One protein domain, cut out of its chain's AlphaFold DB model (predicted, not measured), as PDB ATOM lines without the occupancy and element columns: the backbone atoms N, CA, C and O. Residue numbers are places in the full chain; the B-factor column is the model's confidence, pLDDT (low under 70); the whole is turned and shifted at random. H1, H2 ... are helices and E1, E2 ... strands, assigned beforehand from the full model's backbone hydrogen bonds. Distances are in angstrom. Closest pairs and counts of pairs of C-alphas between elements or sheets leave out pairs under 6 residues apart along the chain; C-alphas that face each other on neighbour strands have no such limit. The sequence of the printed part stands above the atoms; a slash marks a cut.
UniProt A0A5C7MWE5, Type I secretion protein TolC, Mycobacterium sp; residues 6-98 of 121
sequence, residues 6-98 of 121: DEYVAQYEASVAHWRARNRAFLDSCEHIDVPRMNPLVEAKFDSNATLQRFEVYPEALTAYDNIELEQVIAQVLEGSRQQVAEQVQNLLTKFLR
ATOM      1  N   ASP A   6      17.004   9.270  25.677       93.00
ATOM      2  CA  ASP A   6      16.108   8.192  25.244       93.00
ATOM      3  C   ASP A   6      16.877   6.907  24.882       93.00
ATOM      4  O   ASP A   6      16.462   5.806  25.251       93.00
ATOM      5  N   GLU A   7      18.016   7.022  24.190       92.75
ATOM      6  CA  GLU A   7      18.867   5.875  23.847       92.75
ATOM      7  C   GLU A   7      19.529   5.264  25.088       92.75
ATOM      8  O   GLU A   7      19.603   4.038  25.207       92.75
ATOM      9  N   TYR A   8      19.950   6.103  26.040       92.19
ATOM     10  CA  TYR A   8      20.494   5.675  27.326       92.19
ATOM     11  C   TYR A   8      19.460   4.863  28.111       92.19
ATOM     12  O   TYR A   8      19.746   3.747  28.557       92.19
ATOM     13  N   VAL A   9      18.236   5.390  28.244       93.31
ATOM     14  CA  VAL A   9      17.138   4.700  28.931       93.31
ATOM     15  C   VAL A   9      16.805   3.389  28.225       93.31
ATOM     16  O   VAL A   9      16.748   2.350  28.885       93.31
ATOM     17  N   ALA A  10      16.669   3.391  26.896       94.62
ATOM     18  CA  ALA A  10      16.362   2.184  26.131       94.62
ATOM     19  C   ALA A  10      17.436   1.092  26.301       94.62
ATOM     20  O   ALA A  10      17.107  -0.083  26.497       94.62
ATOM     21  N   GLN A  11      18.722   1.458  26.281       94.44
ATOM     22  CA  GLN A  11      19.810   0.508  26.517       94.44
ATOM     23  C   GLN A  11      19.809  -0.009  27.961       94.44
ATOM     24  O   GLN A  11      19.998  -1.208  28.193       94.44
ATOM     25  N   TYR A  12      19.568   0.866  28.939       94.88
ATOM     26  CA  TYR A  12      19.475   0.470  30.338       94.88
ATOM     27  C   TYR A  12      18.324  -0.523  30.559       94.88
ATOM     28  O   TYR A  12      18.535  -1.592  31.139       94.88
ATOM     29  N   GLU A  13      17.132  -0.240  30.029       97.06
ATOM     30  CA  GLU A  13      15.973  -1.136  30.089       97.06
ATOM     31  C   GLU A  13      16.255  -2.491  29.434       97.06
ATOM     32  O   GLU A  13      15.945  -3.536  30.016       97.06
ATOM     33  N   ALA A  14      16.904  -2.491  28.266       96.50
ATOM     34  CA  ALA A  14      17.315  -3.716  27.592       96.50
ATOM     35  C   ALA A  14      18.296  -4.536  28.447       96.50
ATOM     36  O   ALA A  14      18.155  -5.758  28.548       96.50
ATOM     37  N   SER A  15      19.247  -3.881  29.122       96.06
ATOM     38  CA  SER A  15      20.191  -4.556  30.020       96.06
ATOM     39  C   SER A  15      19.486  -5.180  31.233       96.06
ATOM     40  O   SER A  15      19.736  -6.338  31.573       96.06
ATOM     41  N   VAL A  16      18.524  -4.473  31.841       97.12
ATOM     42  CA  VAL A  16      17.707  -4.988  32.954       97.12
ATOM     43  C   VAL A  16      16.862  -6.179  32.507       97.12
ATOM     44  O   VAL A  16      16.806  -7.194  33.209       97.12
ATOM     45  N   ALA A  17      16.218  -6.090  31.341       97.88
ATOM     46  CA  ALA A  17      15.447  -7.191  30.773       97.88
ATOM     47  C   ALA A  17      16.329  -8.427  30.536       97.88
ATOM     48  O   ALA A  17      15.940  -9.540  30.902       97.88
ATOM     49  N   HIS A  18      17.542  -8.231  30.014       97.12
ATOM     50  CA  HIS A  18      18.506  -9.306  29.798       97.12
ATOM     51  C   HIS A  18      18.905  -9.986  31.116       97.12
ATOM     52  O   HIS A  18      18.825 -11.209  31.234       97.12
ATOM     53  N   TRP A  19      19.258  -9.220  32.152       97.19
ATOM     54  CA  TRP A  19      19.619  -9.782  33.459       97.19
ATOM     55  C   TRP A  19      18.465 -10.520  34.145       97.19
ATOM     56  O   TRP A  19      18.680 -11.570  34.754       97.19
ATOM     57  N   ARG A  20      17.228 -10.033  33.998       98.00
ATOM     58  CA  ARG A  20      16.034 -10.757  34.465       98.00
ATOM     59  C   ARG A  20      15.860 -12.089  33.740       98.00
ATOM     60  O   ARG A  20      15.588 -13.090  34.400       98.00
ATOM     61  N   ALA A  21      16.062 -12.120  32.423       98.19
ATOM     62  CA  ALA A  21      16.014 -13.357  31.646       98.19
ATOM     63  C   ALA A  21      17.101 -14.354  32.088       98.19
ATOM     64  O   ALA A  21      16.810 -15.539  32.240       98.19
ATOM     65  N   ARG A  22      18.318 -13.882  32.397       97.94
ATOM     66  CA  ARG A  22      19.397 -14.723  32.954       97.94
ATOM     67  C   ARG A  22      19.027 -15.308  34.312       97.94
ATOM     68  O   ARG A  22      19.215 -16.502  34.522       97.94
ATOM     69  N   ASN A  23      18.461 -14.502  35.210       97.94
ATOM     70  CA  ASN A  23      17.992 -14.992  36.507       97.94
ATOM     71  C   ASN A  23      16.870 -16.026  36.356       97.94
ATOM     72  O   ASN A  23      16.876 -17.043  37.041       97.94
ATOM     73  N   ARG A  24      15.939 -15.813  35.420       98.38
ATOM     74  CA  ARG A  24      14.895 -16.800  35.144       98.38
ATOM     75  C   ARG A  24      15.484 -18.113  34.625       98.38
ATOM     76  O   ARG A  24      15.161 -19.155  35.176       98.38
ATOM     77  N   ALA A  25      16.395 -18.054  33.654       98.12
ATOM     78  CA  ALA A  25      17.059 -19.239  33.113       98.12
ATOM     79  C   ALA A  25      17.885 -19.996  34.168       98.12
ATOM     80  O   ALA A  25      17.917 -21.225  34.153       98.12
ATOM     81  N   PHE A  26      18.519 -19.281  35.103       98.19
ATOM     82  CA  PHE A  26      19.178 -19.880  36.266       98.19
ATOM     83  C   PHE A  26      18.188 -20.666  37.133       98.19
ATOM     84  O   PHE A  26      18.424 -21.842  37.397       98.19
ATOM     85  N   LEU A  27      17.077 -20.042  37.536       97.81
ATOM     86  CA  LEU A  27      16.055 -20.688  38.365       97.81
ATOM     87  C   LEU A  27      15.435 -21.897  37.657       97.81
ATOM     88  O   LEU A  27      15.382 -22.974  38.244       97.81
ATOM     89  N   ASP A  28      15.068 -21.746  36.383       97.69
ATOM     90  CA  ASP A  28      14.539 -22.842  35.566       97.69
ATOM     91  C   ASP A  28      15.555 -23.992  35.472       97.69
ATOM     92  O   ASP A  28      15.191 -25.155  35.591       97.69
ATOM     93  N   SER A  29      16.849 -23.693  35.317       97.62
ATOM     94  CA  SER A  29      17.890 -24.729  35.280       97.62
ATOM     95  C   SER A  29      18.064 -25.431  36.632       97.62
ATOM     96  O   SER A  29      18.277 -26.639  36.662       97.62
ATOM     97  N   CYS A  30      17.954 -24.699  37.747       97.38
ATOM     98  CA  CYS A  30      18.027 -25.264  39.096       97.38
ATOM     99  C   CYS A  30      16.889 -26.255  39.378       97.38
ATOM    100  O   CYS A  30      17.130 -27.285  40.006       97.38
ATOM    101  N   GLU A  31      15.678 -25.989  38.879       95.25
ATOM    102  CA  GLU A  31      14.527 -26.902  39.004       95.25
ATOM    103  C   GLU A  31      14.748 -28.252  38.295       95.25
ATOM    104  O   GLU A  31      14.094 -29.237  38.634       95.25
ATOM    105  N   HIS A  32      15.684 -28.316  37.344       94.62
ATOM    106  CA  HIS A  32      15.975 -29.504  36.534       94.62
ATOM    107  C   HIS A  32      17.311 -30.176  36.886       94.62
ATOM    108  O   HIS A  32      17.794 -31.010  36.119       94.62
ATOM    109  N   ILE A  33      17.926 -29.828  38.021       95.12
ATOM    110  CA  ILE A  33      19.123 -30.527  38.503       95.12
ATOM    111  C   ILE A  33      18.770 -31.990  38.780       95.12
ATOM    112  O   ILE A  33      17.921 -32.291  39.618       95.12
ATOM    113  N   ASP A  34      19.474 -32.893  38.105       90.25
ATOM    114  CA  ASP A  34      19.429 -34.328  38.368       90.25
ATOM    115  C   ASP A  34      20.847 -34.810  38.677       90.25
ATOM    116  O   ASP A  34      21.803 -34.525  37.945       90.25
ATOM    117  N   VAL A  35      20.998 -35.496  39.806       90.25
ATOM    118  CA  VAL A  35      22.284 -36.027  40.266       90.25
ATOM    119  C   VAL A  35      22.297 -37.542  40.090       90.25
ATOM    120  O   VAL A  35      21.331 -38.212  40.470       90.25
ATOM    121  N   PRO A  36      23.376 -38.115  39.529       91.25
ATOM    122  CA  PRO A  36      23.498 -39.555  39.409       91.25
ATOM    123  C   PRO A  36      23.365 -40.248  40.761       91.25
ATOM    124  O   PRO A  36      23.909 -39.818  41.780       91.25
ATOM    125  N   ARG A  37      22.674 -41.383  40.751       92.00
ATOM    126  CA  ARG A  37      22.542 -42.225  41.932       92.00
ATOM    127  C   ARG A  37      23.917 -42.732  42.383       92.00
ATOM    128  O   ARG A  37      24.629 -43.360  41.604       92.00
ATOM    129  N   MET A  38      24.253 -42.509  43.653       94.94
ATOM    130  CA  MET A  38      25.564 -42.871  44.210       94.94
ATOM    131  C   MET A  38      25.693 -44.340  44.630       94.94
ATOM    132  O   MET A  38      26.791 -44.887  44.612       94.94
ATOM    133  N   ASN A  39      24.592 -44.987  45.018       96.62
ATOM    134  CA  ASN A  39      24.589 -46.379  45.461       96.62
ATOM    135  C   ASN A  39      23.343 -47.105  44.919       96.62
ATOM    136  O   ASN A  39      22.255 -46.546  45.002       96.62
ATOM    137  N   PRO A  40      23.443 -48.335  44.384       96.25
ATOM    138  CA  PRO A  40      22.307 -49.047  43.787       96.25
ATOM    139  C   PRO A  40      21.261 -49.553  44.794       96.25
ATOM    140  O   PRO A  40      20.173 -49.940  44.375       96.25
ATOM    141  N   LEU A  41      21.555 -49.524  46.099       97.69
ATOM    142  CA  LEU A  41      20.697 -50.013  47.185       97.69
ATOM    143  C   LEU A  41      20.251 -48.919  48.171       97.69
ATOM    144  O   LEU A  41      19.382 -49.167  49.002       97.69
ATOM    145  N   VAL A  42      20.792 -47.703  48.060       97.50
ATOM    146  CA  VAL A  42      20.359 -46.528  48.838       97.50
ATOM    147  C   VAL A  42      20.230 -45.322  47.909       97.50
ATOM    148  O   VAL A  42      21.099 -45.072  47.078       97.50
ATOM    149  N   GLU A  43      19.127 -44.587  47.999       96.81
ATOM    150  CA  GLU A  43      18.835 -43.412  47.174       96.81
ATOM    151  C   GLU A  43      18.528 -42.208  48.064       96.81
ATOM    152  O   GLU A  43      17.751 -42.303  49.014       96.81
ATOM    153  N   ALA A  44      19.107 -41.059  47.720       97.31
ATOM    154  CA  ALA A  44      18.725 -39.763  48.256       97.31
ATOM    155  C   ALA A  44      18.587 -38.771  47.100       97.31
ATOM    156  O   ALA A  44      19.464 -38.693  46.239       97.31
ATOM    157  N   LYS A  45      17.494 -38.008  47.083       96.00
ATOM    158  CA  LYS A  45      17.281 -36.917  46.129       96.00
ATOM    159  C   LYS A  45      17.024 -35.622  46.873       96.00
ATOM    160  O   LYS A  45      16.147 -35.566  47.737       96.00
ATOM    161  N   PHE A  46      17.771 -34.595  46.498       96.69
ATOM    162  CA  PHE A  46      17.634 -33.243  47.016       96.69
ATOM    163  C   PHE A  46      17.159 -32.315  45.901       96.69
ATOM    164  O   PHE A  46      17.522 -32.515  44.745       96.69
ATOM    165  N   ASP A  47      16.367 -31.306  46.251       95.31
ATOM    166  CA  ASP A  47      16.123 -30.178  45.352       95.31
ATOM    167  C   ASP A  47      17.279 -29.165  45.392       95.31
ATOM    168  O   ASP A  47      18.196 -29.262  46.212       95.31
ATOM    169  N   SER A  48      17.219 -28.148  44.530       94.94
ATOM    170  CA  SER A  48      18.236 -27.092  44.441       94.94
ATOM    171  C   SER A  48      18.403 -26.255  45.716       94.94
ATOM    172  O   SER A  48      19.398 -25.547  45.849       94.94
ATOM    173  N   ASN A  49      17.457 -26.324  46.659       93.56
ATOM    174  CA  ASN A  49      17.544 -25.663  47.962       93.56
ATOM    175  C   ASN A  49      18.155 -26.580  49.033       93.56
ATOM    176  O   ASN A  49      18.089 -26.267  50.222       93.56
ATOM    177  N   ALA A  50      18.736 -27.710  48.623       91.19
ATOM    178  CA  ALA A  50      19.262 -28.748  49.499       91.19
ATOM    179  C   ALA A  50      18.205 -29.345  50.447       91.19
ATOM    180  O   ALA A  50      18.551 -29.883  51.503       91.19
ATOM    181  N   THR A  51      16.924 -29.298  50.068       95.56
ATOM    182  CA  THR A  51      15.852 -29.983  50.798       95.56
ATOM    183  C   THR A  51      15.770 -31.427  50.328       95.56
ATOM    184  O   THR A  51      15.729 -31.693  49.128       95.56
ATOM    185  N   LEU A  52      15.750 -32.372  51.270       96.31
ATOM    186  CA  LEU A  52      15.597 -33.793  50.970       96.31
ATOM    187  C   LEU A  52      14.164 -34.069  50.492       96.31
ATOM    188  O   LEU A  52      13.216 -33.932  51.261       96.31
ATOM    189  N   GLN A  53      14.021 -34.474  49.233       95.88
ATOM    190  CA  GLN A  53      12.734 -34.757  48.591       95.88
ATOM    191  C   GLN A  53      12.394 -36.250  48.612       95.88
ATOM    192  O   GLN A  53      11.232 -36.631  48.745       95.88
ATOM    193  N   ARG A  54      13.409 -37.117  48.497       95.75
ATOM    194  CA  ARG A  54      13.248 -38.575  48.562       95.75
ATOM    195  C   ARG A  54      14.426 -39.207  49.278       95.75
ATOM    196  O   ARG A  54      15.571 -38.842  49.026       95.75
ATOM    197  N   PHE A  55      14.129 -40.197  50.106       97.38
ATOM    198  CA  PHE A  55      15.112 -41.081  50.708       97.38
ATOM    199  C   PHE A  55      14.571 -42.506  50.713       97.38
ATOM    200  O   PHE A  55      13.435 -42.729  51.134       97.38
ATOM    201  N   GLU A  56      15.365 -43.453  50.226       97.38
ATOM    202  CA  GLU A  56      14.962 -44.850  50.117       97.38
ATOM    203  C   GLU A  56      16.140 -45.789  50.369       97.38
ATOM    204  O   GLU A  56      17.231 -45.611  49.826       97.38
ATOM    205  N   VAL A  57      15.897 -46.811  51.187       97.19
ATOM    206  CA  VAL A  57      16.809 -47.929  51.431       97.19
ATOM    207  C   VAL A  57      16.104 -49.175  50.924       97.19
ATOM    208  O   VAL A  57      15.034 -49.533  51.417       97.19
ATOM    209  N   TYR A  58      16.680 -49.803  49.907       97.12
ATOM    210  CA  TYR A  58      16.069 -50.949  49.249       97.12
ATOM    211  C   TYR A  58      16.257 -52.208  50.116       97.12
ATOM    212  O   TYR A  58      17.275 -52.318  50.804       97.12
ATOM    213  N   PRO A  59      15.311 -53.168  50.119       96.94
ATOM    214  CA  PRO A  59      15.365 -54.334  51.007       96.94
ATOM    215  C   PRO A  59      16.659 -55.147  50.902       96.94
ATOM    216  O   PRO A  59      17.152 -55.665  51.902       96.94
ATOM    217  N   GLU A  60      17.242 -55.223  49.709       97.31
ATOM    218  CA  GLU A  60      18.495 -55.926  49.445       97.31
ATOM    219  C   GLU A  60      19.664 -55.341  50.253       97.31
ATOM    220  O   GLU A  60      20.573 -56.084  50.628       97.31
ATOM    221  N   ALA A  61      19.616 -54.049  50.606       96.06
ATOM    222  CA  ALA A  61      20.612 -53.393  51.455       96.06
ATOM    223  C   ALA A  61      20.721 -54.054  52.837       96.06
ATOM    224  O   ALA A  61      21.822 -54.178  53.362       96.06
ATOM    225  N   LEU A  62      19.598 -54.533  53.389       94.44
ATOM    226  CA  LEU A  62      19.535 -55.171  54.713       94.44
ATOM    227  C   LEU A  62      20.229 -56.538  54.750       94.44
ATOM    228  O   LEU A  62      20.483 -57.079  55.822       94.44
ATOM    229  N   THR A  63      20.481 -57.118  53.578       96.62
ATOM    230  CA  THR A  63      21.214 -58.381  53.429       96.62
ATOM    231  C   THR A  63      22.621 -58.186  52.880       96.62
ATOM    232  O   THR A  63      23.475 -59.043  53.088       96.62
ATOM    233  N   ALA A  64      22.853 -57.086  52.160       96.38
ATOM    234  CA  ALA A  64      24.128 -56.774  51.527       96.38
ATOM    235  C   ALA A  64      25.125 -56.103  52.480       96.38
ATOM    236  O   ALA A  64      26.326 -56.197  52.240       96.38
ATOM    237  N   TYR A  65      24.633 -55.438  53.526       96.25
ATOM    238  CA  TYR A  65      25.434 -54.694  54.491       96.25
ATOM    239  C   TYR A  65      25.081 -55.115  55.914       96.25
ATOM    240  O   TYR A  65      23.922 -55.432  56.203       96.25
ATOM    241  N   ASP A  66      26.058 -55.076  56.817       97.06
ATOM    242  CA  ASP A  66      25.744 -55.045  58.243       97.06
ATOM    243  C   ASP A  66      25.201 -53.664  58.671       97.06
ATOM    244  O   ASP A  66      25.147 -52.714  57.887       97.06
ATOM    245  N   ASN A  67      24.760 -53.542  59.926       95.25
ATOM    246  CA  ASN A  67      24.156 -52.301  60.419       95.25
ATOM    247  C   ASN A  67      25.113 -51.099  60.353       95.25
ATOM    248  O   ASN A  67      24.683 -49.997  60.014       95.25
ATOM    249  N   ILE A  68      26.393 -51.296  60.679       97.44
ATOM    250  CA  ILE A  68      27.383 -50.214  60.726       97.44
ATOM    251  C   ILE A  68      27.739 -49.794  59.298       97.44
ATOM    252  O   ILE A  68      27.800 -48.602  58.996       97.44
ATOM    253  N   GLU A  69      27.940 -50.763  58.408       97.69
ATOM    254  CA  GLU A  69      28.183 -50.522  56.987       97.69
ATOM    255  C   GLU A  69      27.004 -49.788  56.341       97.69
ATOM    256  O   GLU A  69      27.203 -48.817  55.612       97.69
ATOM    257  N   LEU A  70      25.768 -50.194  56.646       98.00
ATOM    258  CA  LEU A  70      24.574 -49.547  56.111       98.00
ATOM    259  C   LEU A  70      24.448 -48.094  56.586       98.00
ATOM    260  O   LEU A  70      24.144 -47.216  55.777       98.00
ATOM    261  N   GLU A  71      24.717 -47.813  57.862       98.06
ATOM    262  CA  GLU A  71      24.743 -46.441  58.386       98.06
ATOM    263  C   GLU A  71      25.783 -45.575  57.661       98.06
ATOM    264  O   GLU A  71      25.487 -44.441  57.276       98.06
ATOM    265  N   GLN A  72      26.977 -46.120  57.406       98.19
ATOM    266  CA  GLN A  72      28.028 -45.429  56.654       98.19
ATOM    267  C   GLN A  72      27.612 -45.159  55.204       98.19
ATOM    268  O   GLN A  72      27.800 -44.045  54.711       98.19
ATOM    269  N   VAL A  73      27.003 -46.141  54.533       98.19
ATOM    270  CA  VAL A  73      26.492 -45.988  53.161       98.19
ATOM    271  C   VAL A  73      25.398 -44.924  53.108       98.19
ATOM    272  O   VAL A  73      25.424 -44.066  52.228       98.19
ATOM    273  N   ILE A  74      24.455 -44.935  54.054       98.25
ATOM    274  CA  ILE A  74      23.388 -43.930  54.133       98.25
ATOM    275  C   ILE A  74      23.982 -42.531  54.313       98.25
ATOM    276  O   ILE A  74      23.613 -41.617  53.572       98.25
ATOM    277  N   ALA A  75      24.920 -42.363  55.249       98.25
ATOM    278  CA  ALA A  75      25.579 -41.083  55.485       98.25
ATOM    279  C   ALA A  75      26.303 -40.585  54.225       98.25
ATOM    280  O   ALA A  75      26.101 -39.442  53.810       98.25
ATOM    281  N   GLN A  76      27.064 -41.464  53.566       98.19
ATOM    282  CA  GLN A  76      27.789 -41.140  52.340       98.19
ATOM    283  C   GLN A  76      26.846 -40.741  51.197       98.19
ATOM    284  O   GLN A  76      27.118 -39.775  50.484       98.19
ATOM    285  N   VAL A  77      25.735 -41.462  51.016       98.12
ATOM    286  CA  VAL A  77      24.749 -41.154  49.972       98.12
ATOM    287  C   VAL A  77      24.065 -39.819  50.252       98.12
ATOM    288  O   VAL A  77      23.906 -39.026  49.325       98.12
ATOM    289  N   LEU A  78      23.690 -39.532  51.499       97.94
ATOM    290  CA  LEU A  78      23.059 -38.259  51.863       97.94
ATOM    291  C   LEU A  78      24.010 -37.075  51.661       97.94
ATOM    292  O   LEU A  78      23.641 -36.098  51.007       97.94
ATOM    293  N   GLU A  79      25.228 -37.161  52.195       97.44
ATOM    294  CA  GLU A  79      26.221 -36.092  52.090       97.44
ATOM    295  C   GLU A  79      26.645 -35.870  50.638       97.44
ATOM    296  O   GLU A  79      26.576 -34.745  50.137       97.44
ATOM    297  N   GLY A  80      27.002 -36.947  49.939       97.44
ATOM    298  CA  GLY A  80      27.470 -36.872  48.564       97.44
ATOM    299  C   GLY A  80      26.389 -36.396  47.594       97.44
ATOM    300  O   GLY A  80      26.675 -35.564  46.735       97.44
ATOM    301  N   SER A  81      25.135 -36.839  47.751       97.00
ATOM    302  CA  SER A  81      24.042 -36.377  46.879       97.00
ATOM    303  C   SER A  81      23.757 -34.893  47.106       97.00
ATOM    304  O   SER A  81      23.585 -34.144  46.145       97.00
ATOM    305  N   ARG A  82      23.778 -34.431  48.367       96.81
ATOM    306  CA  ARG A  82      23.625 -33.006  48.689       96.81
ATOM    307  C   ARG A  82      24.773 -32.173  48.120       96.81
ATOM    308  O   ARG A  82      24.533 -31.095  47.579       96.81
ATOM    309  N   GLN A  83      26.007 -32.661  48.239       97.12
ATOM    310  CA  GLN A  83      27.184 -31.986  47.703       97.12
ATOM    311  C   GLN A  83      27.109 -31.855  46.179       97.12
ATOM    312  O   GLN A  83      27.321 -30.762  45.662       97.12
ATOM    313  N   GLN A  84      26.733 -32.919  45.465       97.06
ATOM    314  CA  GLN A  84      26.587 -32.873  44.008       97.06
ATOM    315  C   GLN A  84      25.535 -31.849  43.563       97.06
ATOM    316  O   GLN A  84      25.767 -31.113  42.604       97.06
ATOM    317  N   VAL A  85      24.402 -31.747  44.270       97.50
ATOM    318  CA  VAL A  85      23.403 -30.705  43.979       97.50
ATOM    319  C   VAL A  85      23.988 -29.313  44.210       97.50
ATOM    320  O   VAL A  85      23.852 -28.447  43.348       97.50
ATOM    321  N   ALA A  86      24.683 -29.093  45.329       96.88
ATOM    322  CA  ALA A  86      25.306 -27.805  45.628       96.88
ATOM    323  C   ALA A  86      26.343 -27.398  44.564       96.88
ATOM    324  O   ALA A  86      26.370 -26.242  44.137       96.88
ATOM    325  N   GLU A  87      27.154 -28.344  44.093       96.88
ATOM    326  CA  GLU A  87      28.114 -28.129  43.007       96.88
ATOM    327  C   GLU A  87      27.410 -27.764  41.693       96.88
ATOM    328  O   GLU A  87      27.812 -26.811  41.024       96.88
ATOM    329  N   GLN A  88      26.317 -28.449  41.337       97.56
ATOM    330  CA  GLN A  88      25.536 -28.107  40.145       97.56
ATOM    331  C   GLN A  88      24.892 -26.717  40.248       97.56
ATOM    332  O   GLN A  88      25.007 -25.931  39.307       97.56
ATOM    333  N   VAL A  89      24.291 -26.365  41.391       97.94
ATOM    334  CA  VAL A  89      23.741 -25.016  41.628       97.94
ATOM    335  C   VAL A  89      24.835 -23.959  41.495       97.94
ATOM    336  O   VAL A  89      24.630 -22.941  40.835       97.94
ATOM    337  N   GLN A  90      26.013 -24.198  42.075       97.31
ATOM    338  CA  GLN A  90      27.135 -23.269  41.991       97.31
ATOM    339  C   GLN A  90      27.627 -23.100  40.546       97.31
ATOM    340  O   GLN A  90      27.893 -21.976  40.122       97.31
ATOM    341  N   ASN A  91      27.680 -24.179  39.763       96.88
ATOM    342  CA  ASN A  91      28.028 -24.116  38.344       96.88
ATOM    343  C   ASN A  91      26.994 -23.318  37.535       96.88
ATOM    344  O   ASN A  91      27.372 -22.492  36.700       96.88
ATOM    345  N   LEU A  92      25.698 -23.506  37.801       97.94
ATOM    346  CA  LEU A  92      24.628 -22.729  37.169       97.94
ATOM    347  C   LEU A  92      24.695 -21.250  37.568       97.94
ATOM    348  O   LEU A  92      24.559 -20.378  36.709       97.94
ATOM    349  N   LEU A  93      24.963 -20.957  38.841       97.56
ATOM    350  CA  LEU A  93      25.149 -19.594  39.336       97.56
ATOM    351  C   LEU A  93      26.309 -18.911  38.603       97.56
ATOM    352  O   LEU A  93      26.158 -17.786  38.127       97.56
ATOM    353  N   THR A  94      27.449 -19.595  38.474       98.06
ATOM    354  CA  THR A  94      28.609 -19.082  37.742       98.06
ATOM    355  C   THR A  94      28.272 -18.851  36.269       98.06
ATOM    356  O   THR A  94      28.484 -17.746  35.770       98.06
ATOM    357  N   LYS A  95      27.658 -19.835  35.600       97.81
ATOM    358  CA  LYS A  95      27.266 -19.750  34.187       97.81
ATOM    359  C   LYS A  95      26.345 -18.563  33.908       97.81
ATOM    360  O   LYS A  95      26.581 -17.812  32.962       97.81
ATOM    361  N   PHE A  96      25.290 -18.402  34.707       97.81
ATOM    362  CA  PHE A  96      24.218 -17.452  34.418       97.81
ATOM    363  C   PHE A  96      24.399 -16.088  35.084       97.81
ATOM    364  O   PHE A  96      24.023 -15.092  34.476       97.81
ATOM    365  N   LEU A  97      24.965 -15.988  36.287       96.94
ATOM    366  CA  LEU A  97      24.838 -14.769  37.100       96.94
ATOM    367  C   LEU A  97      26.162 -14.125  37.523       96.94
ATOM    368  O   LEU A  97      26.172 -12.931  37.815       96.94
ATOM    369  N   ARG A  98      27.289 -14.846  37.522       95.50
ATOM    370  CA  ARG A  98      28.572 -14.295  37.996       95.50
ATOM    371  C   ARG A  98      29.373 -13.588  36.907       95.50
ATOM    372  O   ARG A  98      30.402 -14.082  36.456       95.50
TER     373      ARG A  98
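AT A GLANCE: This is residues 6 to 98 of the 121 residues of the protein "Type I secretion protein TolC" of Mycobacterium sp (UniProt A0A5C7MWE5). A long, thin rod: the long helix H3 runs beside the two-stranded hairpin E1 and E2 over its residues 70 to 86 and beside the last part of the long helix H1 over its residues 89 to 97. Residues 6 to 18 of H1 stick out beyond this body as an arm, and the short helix H2 lies near the opposite end of the rod. The printed part has 93 residues, with three named helices and two named strands in the order H1, E1, E2, H2, H3; it is mostly helix, and the sheet, E1 - E2, is antiparallel. The whole is extended, with a radius of gyration of the C-alphas of 19.8 A and spans of 72 by 17 by 16 A.

HOW THE PARTS SIT: H1, residues 6 to 31, touches H3, residues 67 to 97, with its residues 22 to 30 alone; the closest C-alphas, of Arg 22 and Phe 96, are 5.7 A apart. The two run opposite ways at a shallow tilt of 15 degrees. E1, residues 42 to 46, and E2, residues 52 to 57, form a hairpin, with N 43 and O 56 at 2.8 A and N 45 and O 54 at 2.9 A, within hydrogen-bond range. The closest C-alphas of E1 and H3, of Ala 44 and Leu 78, are 5.8 A apart, while E2 and H3 are near each other, with 9 pairs of C-alphas within 10 A. H2, residues 61 to 64, is close to H3 but not clearly touching: the closest C-alphas, of Ala 61 and Leu 70, are 7.2 A apart. H1 is apart from E2 and H2. In H1 and H3 every O i to N i+4 pair is within hydrogen-bond range; H2 is too short for such a pair.

IN THESE COORDINATES: H1 begins at C-alpha 6 (16.108, 8.192, 25.244) and is 37.7 A long. E1 measures 13.7 A, E2 14.2 A and H2 4.9 A. H3, 44.2 A long, ends at C-alpha 97 (24.838, -14.769, 37.100).

THE WHOLE: The C-alphas farthest apart, of Asp 6 and Thr 63, are 72.5 A apart. The printed part has no cut and no long link. Mean pLDDT of the printed part is 96.4, and no printed residue is under 70.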